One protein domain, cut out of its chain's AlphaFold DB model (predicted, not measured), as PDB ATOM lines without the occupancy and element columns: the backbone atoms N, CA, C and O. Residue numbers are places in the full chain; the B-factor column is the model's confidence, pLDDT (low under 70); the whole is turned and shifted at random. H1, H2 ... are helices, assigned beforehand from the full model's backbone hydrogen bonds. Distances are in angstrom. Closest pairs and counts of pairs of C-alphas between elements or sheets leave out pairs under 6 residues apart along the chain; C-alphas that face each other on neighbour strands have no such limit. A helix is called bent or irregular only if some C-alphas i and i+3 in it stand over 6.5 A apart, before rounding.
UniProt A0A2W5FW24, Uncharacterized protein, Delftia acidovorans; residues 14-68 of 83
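Overview. This is residues 14 to 68 of the 83 residues of an uncharacterized protein of Delftia acidovorans (UniProt A0A2W5FW24). Two helices, H2 and the longer H3, lie side by side as a helical hairpin; the five-residue H1 packs on H3 near its last residues, and a tail, residues 59 to 68 with the short H4, sticks out from this body and makes much of the length. The printed part has 55 residues, with four named helices in the order H1, H2, H3, H4 and no named strand; the class is all helix. The whole is only just compact, close to loose, with a radius of gyration of the C-alphas of 12.1 A. The C-alphas span 37 by 25 by 13 A along their three main axes, an outline only just flat.

Along the chain. H1 is residues 14 to 18, 6.0 A from first to last C-alpha, and begins at C-alpha 14 at (149.946, 218.648, 136.680). H2 is residues 23 to 32, 14.6 A long. H3, residues 34 to 51, is the longest helix, at 25.0 A; it begins at C-alpha 34 at (127.992, 219.851, 132.748). H3 is irregular, with C-alphas 35 and 38 at 7.9 A from each other, and it has a kink of 31 degrees near residue 41. H4 is residues 61 to 66, 8.8 A long, and ends at C-alpha 66 at (133.353, 246.821, 146.171).

Arrangement. H1 touches H3, which meets it with residues 47 to 51 alone; their closest C-alphas are those of Ile 17 and Val 47, 6.7 A apart. H1 and H2 are only just apart, their closest C-alphas being 8.5 A from each other. H2 and H3 form a helical hairpin and touch, with 22 pairs of C-alphas within 8 A. Their closest C-alphas, those of Ala 30 and Ser 37, are 4.1 A apart. They run opposite ways at a shallow tilt of 4 degrees, where the line of the irregular H3 is a rough one. H4 is apart from H1, H2 and H3. In H1 and H2 every O i to N i+4 pair is within hydrogen-bond range, against 12 of 14 in H3 and 1 of 2 in H4.

Size, cuts and confidence. The C-alphas farthest apart are those of Ala 35 and Arg 68, at 37.0 A. Residues 59 to 68, of which 61 to 66 belong to H4, stand free; the body without them has 45 residues, spans 25 by 22 by 13 A and has a radius of gyration of 9.5 A. The printed part has no cut. The links H1 to H2 and H2 to H3 are tight, and the link H3 to H4, with 9 residues, is short. The mean pLDDT of the printed part is 81.4; it is under 70 in residues 56 to 68, and H4 has a mean of 48.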
ATOM      1  N   ASP A  14     148.571 218.738 137.185       94.56
ATOM      2  CA  ASP A  14     149.946 218.648 136.680       94.56
ATOM      3  C   ASP A  14     149.989 218.257 135.201       94.56
ATOM      4  O   ASP A  14     150.788 218.804 134.446       94.56
ATOM      5  N   GLU A  15     149.087 217.380 134.759       96.12
ATOM      6  CA  GLU A  15     148.960 217.015 133.346       96.12
ATOM      7  C   GLU A  15     148.481 218.198 132.499       96.12
ATOM      8  O   GLU A  15     149.027 218.445 131.423       96.12
ATOM      9  N   PHE A  16     147.521 218.986 132.993       94.44
ATOM     10  CA  PHE A  16     147.109 220.214 132.312       94.44
ATOM     11  C   PHE A  16     148.239 221.245 132.235       94.44
ATOM     12  O   PHE A  16     148.423 221.868 131.189       94.44
ATOM     13  N   ILE A  17     149.022 221.399 133.306       92.94
ATOM     14  CA  ILE A  17     150.183 222.297 133.337       92.94
ATOM     15  C   ILE A  17     151.258 221.819 132.358       92.94
ATOM     16  O   ILE A  17     151.785 222.630 131.599       92.94
ATOM     17  N   ALA A  18     151.544 220.517 132.322       96.00
ATOM     18  CA  ALA A  18     152.501 219.924 131.390       96.00
ATOM     19  C   ALA A  18     152.085 220.124 129.923       96.00
ATOM     20  O   ALA A  18     152.940 220.280 129.053       96.00
ATOM     21  N   GLN A  19     150.779 220.182 129.651       94.00
ATOM     22  CA  GLN A  19     150.221 220.514 128.335       94.00
ATOM     23  C   GLN A  19     150.174 222.024 128.044       94.00
ATOM     24  O   GLN A  19     149.762 222.422 126.957       94.00
ATOM     25  N   GLY A  20     150.550 222.882 128.997       92.12
ATOM     26  CA  GLY A  20     150.450 224.336 128.864       92.12
ATOM     27  C   GLY A  20     149.010 224.862 128.887       92.12
ATOM     28  O   GLY A  20     148.746 225.966 128.408       92.12
ATOM     29  N   THR A  21     148.063 224.090 129.426       92.62
ATOM     30  CA  THR A  21     146.651 224.479 129.489       92.62
ATOM     31  C   THR A  21     146.415 225.428 130.658       92.62
ATOM     32  O   THR A  21     146.738 225.129 131.806       92.62
ATOM     33  N   THR A  22     145.814 226.583 130.376       91.81
ATOM     34  CA  THR A  22     145.508 227.579 131.406       91.81
ATOM     35  C   THR A  22     144.244 227.222 132.172       91.81
ATOM     36  O   THR A  22     143.309 226.611 131.650       91.81
ATOM     37  N   ALA A  23     144.163 227.693 133.413       91.69
ATOM     38  CA  ALA A  23     142.987 227.486 134.244       91.69
ATOM     39  C   ALA A  23     141.695 228.061 133.625       91.69
ATOM     40  O   ALA A  23     140.618 227.482 133.764       91.69
ATOM     41  N   GLY A  24     141.800 229.169 132.880       90.31
ATOM     42  CA  GLY A  24     140.676 229.742 132.134       90.31
ATOM     43  C   GLY A  24     140.153 228.816 131.033       90.31
ATOM     44  O   GLY A  24     138.942 228.661 130.896       90.31
ATOM     45  N   ALA A  25     141.045 228.144 130.297       91.38
ATOM     46  CA  ALA A  25     140.653 227.180 129.270       91.38
ATOM     47  C   ALA A  25     139.929 225.966 129.878       91.38
ATOM     48  O   ALA A  25     138.905 225.531 129.352       91.38
ATOM     49  N   ILE A  26     140.395 225.475 131.031       92.50
ATOM     50  CA  ILE A  26     139.736 224.387 131.772       92.50
ATOM     51  C   ILE A  26     138.321 224.810 132.200       92.50
ATOM     52  O   ILE A  26     137.369 224.051 132.016       92.50
ATOM     53  N   MET A  27     138.148 226.045 132.686       90.81
ATOM     54  CA  MET A  27     136.823 226.590 133.011       90.81
ATOM     55  C   MET A  27     135.909 226.690 131.783       90.81
ATOM     56  O   MET A  27     134.720 226.394 131.887       90.81
ATOM     57  N   SER A  28     136.432 227.056 130.607       90.06
ATOM     58  CA  SER A  28     135.643 227.044 129.367       90.06
ATOM     59  C   SER A  28     135.146 225.639 129.014       90.06
ATOM     60  O   SER A  28     133.991 225.477 128.616       90.06
ATOM     61  N   ILE A  29     135.970 224.608 129.228       89.94
ATOM     62  CA  ILE A  29     135.572 223.204 129.037       89.94
ATOM     63  C   ILE A  29     134.514 222.797 130.072       89.94
ATOM     64  O   ILE A  29     133.555 222.107 129.718       89.94
ATOM     65  N   ALA A  30     134.644 223.251 131.323       90.75
ATOM     66  CA  ALA A  30     133.687 222.979 132.397       90.75
ATOM     67  C   ALA A  30     132.285 223.532 132.102       90.75
ATOM     68  O   ALA A  30     131.291 222.892 132.443       90.75
ATOM     69  N   VAL A  31     132.191 224.697 131.451       89.31
ATOM     70  CA  VAL A  31     130.912 225.280 131.008       89.31
ATOM     71  C   VAL A  31     130.279 224.444 129.892       89.31
ATOM     72  O   VAL A  31     129.067 224.242 129.886       89.31
ATOM     73  N   ALA A  32     131.091 223.921 128.971       89.12
ATOM     74  CA  ALA A  32     130.617 223.089 127.867       89.12
ATOM     75  C   ALA A  32     130.277 221.642 128.281       89.12
ATOM     76  O   ALA A  32     129.555 220.957 127.559       89.12
ATOM     77  N   ASN A  33     130.778 221.170 129.430       87.50
ATOM     78  CA  ASN A  33     130.614 219.792 129.902       87.50
ATOM     79  C   ASN A  33     130.008 219.743 131.314       87.50
ATOM     80  O   ASN A  33     130.736 219.530 132.288       87.50
ATOM     81  N   PRO A  34     128.671 219.854 131.449       87.25
ATOM     82  CA  PRO A  34     127.992 219.851 132.748       87.25
ATOM     83  C   PRO A  34     128.310 218.616 133.601       87.25
ATOM     84  O   PRO A  34     128.465 218.727 134.812       87.25
ATOM     85  N   ALA A  35     128.478 217.453 132.963       88.81
ATOM     86  CA  ALA A  35     128.761 216.182 133.630       88.81
ATOM     87  C   ALA A  35     130.109 216.144 134.376       88.81
ATOM     88  O   ALA A  35     130.242 215.389 135.332       88.81
ATOM     89  N   ALA A  36     131.088 216.951 133.955       89.06
ATOM     90  CA  ALA A  36     132.415 217.039 134.575       89.06
ATOM     91  C   ALA A  36     132.719 218.451 135.108       89.06
ATOM     92  O   ALA A  36     133.848 218.752 135.488       89.06
ATOM     93  N   SER A  37     131.719 219.337 135.133       90.88
ATOM     94  CA  SER A  37     131.906 220.764 135.406       90.88
ATOM     95  C   SER A  37     132.489 221.025 136.798       90.88
ATOM     96  O   SER A  37     133.409 221.830 136.949       90.88
ATOM     97  N   GLN A  38     132.006 220.299 137.810       91.56
ATOM     98  CA  GLN A  38     132.496 220.424 139.184       91.56
ATOM     99  C   GLN A  38     133.962 219.987 139.306       91.56
ATOM    100  O   GLN A  38     134.770 220.706 139.888       91.56
ATOM    101  N   GLU A  39     134.310 218.843 138.721       93.06
ATOM    102  CA  GLU A  39     135.667 218.296 138.747       93.06
ATOM    103  C   GLU A  39     136.650 219.210 138.000       93.06
ATOM    104  O   GLU A  39     137.667 219.624 138.557       93.06
ATOM    105  N   LEU A  40     136.292 219.642 136.789       93.25
ATOM    106  CA  LEU A  40     137.083 220.586 135.999       93.25
ATOM    107  C   LEU A  40     137.258 221.938 136.705       93.25
ATOM    108  O   LEU A  40     138.327 222.535 136.616       93.25
ATOM    109  N   SER A  41     136.254 222.412 137.450       92.88
ATOM    110  CA  SER A  41     136.357 223.661 138.219       92.88
ATOM    111  C   SER A  41     137.369 223.556 139.364       92.88
ATOM    112  O   SER A  41     138.136 224.492 139.604       92.88
ATOM    113  N   VAL A  42     137.406 222.414 140.059       94.06
ATOM    114  CA  VAL A  42     138.408 222.142 141.103       94.06
ATOM    115  C   VAL A  42     139.808 222.101 140.494       94.06
ATOM    116  O   VAL A  42     140.733 222.710 141.028       94.06
ATOM    117  N   ILE A  43     139.962 221.446 139.347       94.50
ATOM    118  CA  ILE A  43     141.259 221.321 138.676       94.50
ATOM    119  C   ILE A  43     141.728 222.665 138.127       94.50
ATOM    120  O   ILE A  43     142.888 223.022 138.305       94.50
ATOM    121  N   ALA A  44     140.832 223.470 137.557       93.19
ATOM    122  CA  ALA A  44     141.147 224.834 137.151       93.19
ATOM    123  C   ALA A  44     141.661 225.668 138.335       93.19
ATOM    124  O   ALA A  44     142.652 226.384 138.202       93.19
ATOM    125  N   ARG A  45     141.041 225.539 139.517       92.25
ATOM    126  CA  ARG A  45     141.522 226.192 140.744       92.25
ATOM    127  C   ARG A  45     142.940 225.745 141.103       92.25
ATOM    128  O   ARG A  45     143.797 226.591 141.317       92.25
ATOM    129  N   GLN A  46     143.205 224.442 141.086       94.69
ATOM    130  CA  GLN A  46     144.536 223.899 141.377       94.69
ATOM    131  C   GLN A  46     145.592 224.355 140.365       94.69
ATOM    132  O   GLN A  46     146.706 224.695 140.755       94.69
ATOM    133  N   VAL A  47     145.254 224.395 139.072       92.44
ATOM    134  CA  VAL A  47     146.145 224.913 138.025       92.44
ATOM    135  C   VAL A  47     146.440 226.391 138.265       92.44
ATOM    136  O   VAL A  47     147.600 226.791 138.194       92.44
ATOM    137  N   ALA A  48     145.431 227.199 138.597       91.94
ATOM    138  CA  ALA A  48     145.609 228.610 138.936       91.94
ATOM    139  C   ALA A  48     146.535 228.797 140.149       91.94
ATOM    140  O   ALA A  48     147.488 229.571 140.074       91.94
ATOM    141  N   ASP A  49     146.315 228.031 141.221       91.75
ATOM    142  CA  ASP A  49     147.123 228.100 142.442       91.75
ATOM    143  C   ASP A  49     148.584 227.673 142.184       91.75
ATOM    144  O   ASP A  49     149.512 228.338 142.640       91.75
ATOM    145  N   LYS A  50     148.808 226.609 141.396       92.44
ATOM    146  CA  LYS A  50     150.154 226.103 141.056       92.44
ATOM    147  C   LYS A  50     150.925 226.999 140.090       92.44
ATOM    148  O   LYS A  50     152.144 227.099 140.185       92.44
ATOM    149  N   THR A  51     150.233 227.619 139.138       89.06
ATOM    150  CA  THR A  51     150.858 228.463 138.103       89.06
ATOM    151  C   THR A  51     150.911 229.941 138.484       89.06
ATOM    152  O   THR A  51     151.519 230.734 137.768       89.06
ATOM    153  N   GLY A  52     150.255 230.334 139.581       86.12
ATOM    154  CA  GLY A  52     150.075 231.733 139.964       86.12
ATOM    155  C   GLY A  52     149.176 232.522 139.004       86.12
ATOM    156  O   GLY A  52     149.157 233.753 139.057       86.12
ATOM    157  N   GLN A  53     148.445 231.850 138.107       81.44
ATOM    158  CA  GLN A  53     147.559 232.519 137.157       81.44
ATOM    159  C   GLN A  53     146.240 232.927 137.827       81.44
ATOM    160  O   GLN A  53     145.628 232.126 138.533       81.44
ATOM    161  N   PRO A  54     145.737 234.149 137.583       77.50
ATOM    162  CA  PRO A  54     144.466 234.578 138.142       77.50
ATOM    163  C   PRO A  54     143.309 233.804 137.500       77.50
ATOM    164  O   PRO A  54     143.034 233.939 136.306       77.50
ATOM    165  N   LEU A  55     142.579 233.033 138.308       76.00
ATOM    166  CA  LEU A  55     141.326 232.425 137.876       76.00
ATOM    167  C   LEU A  55     140.237 233.503 137.839       76.00
ATOM    168  O   LEU A  55     139.709 233.910 138.875       76.00
ATOM    169  N   GLN A  56     139.889 233.978 136.645       67.94
ATOM    170  CA  GLN A  56     138.718 234.836 136.472       67.94
ATOM    171  C   GLN A  56     137.455 233.981 136.593       67.94
ATOM    172  O   GLN A  56     136.902 233.524 135.599       67.94
ATOM    173  N   ILE A  57     137.011 233.735 137.825       62.78
ATOM    174  CA  ILE A  57     135.702 233.134 138.079       62.78
ATOM    175  C   ILE A  57     134.648 234.206 137.748       62.78
ATOM    176  O   ILE A  57     134.665 235.272 138.382       62.78
ATOM    177  N   PRO A  58     133.735 233.973 136.784       48.00
ATOM    178  CA  PRO A  58     132.623 234.884 136.529       48.00
ATOM    179  C   PRO A  58     131.848 235.133 137.836       48.00
ATOM    180  O   PRO A  58     131.349 234.196 138.449       48.00
ATOM    181  N   GLY A  59     131.820 236.387 138.303       50.34
ATOM    182  CA  GLY A  59     131.199 236.801 139.576       50.34
ATOM    183  C   GLY A  59     132.164 237.216 140.701       50.34
ATOM    184  O   GLY A  59     131.766 237.964 141.595       50.34
ATOM    185  N   ALA A  60     133.451 236.846 140.650       50.56
ATOM    186  CA  ALA A  60     134.433 237.241 141.677       50.56
ATOM    187  C   ALA A  60     134.909 238.706 141.548       50.56
ATOM    188  O   ALA A  60     135.295 239.344 142.530       50.56
ATOM    189  N   VAL A  61     134.823 239.279 140.343       49.03
ATOM    190  CA  VAL A  61     135.156 240.692 140.068       49.03
ATOM    191  C   VAL A  61     134.220 241.693 140.752       49.03
ATOM    192  O   VAL A  61     134.585 242.860 140.904       49.03
ATOM    193  N   THR A  62     133.055 241.259 141.235       47.84
ATOM    194  CA  THR A  62     132.143 242.110 142.010       47.84
ATOM    195  C   THR A  62     132.681 242.393 143.416       47.84
ATOM    196  O   THR A  62     132.653 243.542 143.850       47.84
ATOM    197  N   ALA A  63     133.294 241.407 144.083       46.47
ATOM    198  CA  ALA A  63     133.807 241.576 145.447       46.47
ATOM    199  C   ALA A  63     135.055 242.479 145.504       46.47
ATOM    200  O   ALA A  63     135.145 243.382 146.335       46.47
ATOM    201  N   ALA A  64     135.996 242.310 144.569       49.62
ATOM    202  CA  ALA A  64     137.231 243.103 144.550       49.62
ATOM    203  C   ALA A  64     137.006 244.581 144.168       49.62
ATOM    204  O   ALA A  64     137.803 245.454 144.532       49.62
ATOM    205  N   ARG A  65     135.924 244.891 143.435       46.22
ATOM    206  CA  ARG A  65     135.568 246.272 143.074       46.22
ATOM    207  C   ARG A  65     134.820 246.987 144.200       46.22
ATOM    208  O   ARG A  65     134.965 248.202 144.336       46.22
ATOM    209  N   GLU A  66     134.084 246.253 145.034       48.06
ATOM    210  CA  GLU A  66     133.353 246.821 146.171       48.06
ATOM    211  C   GLU A  66     134.288 247.228 147.318       48.06
ATOM    212  O   GLU A  66     134.167 248.334 147.854       48.06
ATOM    213  N   SER A  67     135.321 246.426 147.607       46.66
ATOM    214  CA  SER A  67     136.347 246.776 148.605       46.66
ATOM    215  C   SER A  67     137.142 248.036 148.243       46.66
ATOM    216  O   SER A  67     137.709 248.683 149.120       46.66
ATOM    217  N   ARG A  68     137.169 248.430 146.960       49.12
ATOM    218  CA  ARG A  68     137.849 249.651 146.501       49.12
ATOM    219  C   ARG A  68     136.952 250.896 146.501       49.12
ATOM    220  O   ARG A  68     137.473 251.998 146.375       49.12
TER     221      ARG A  68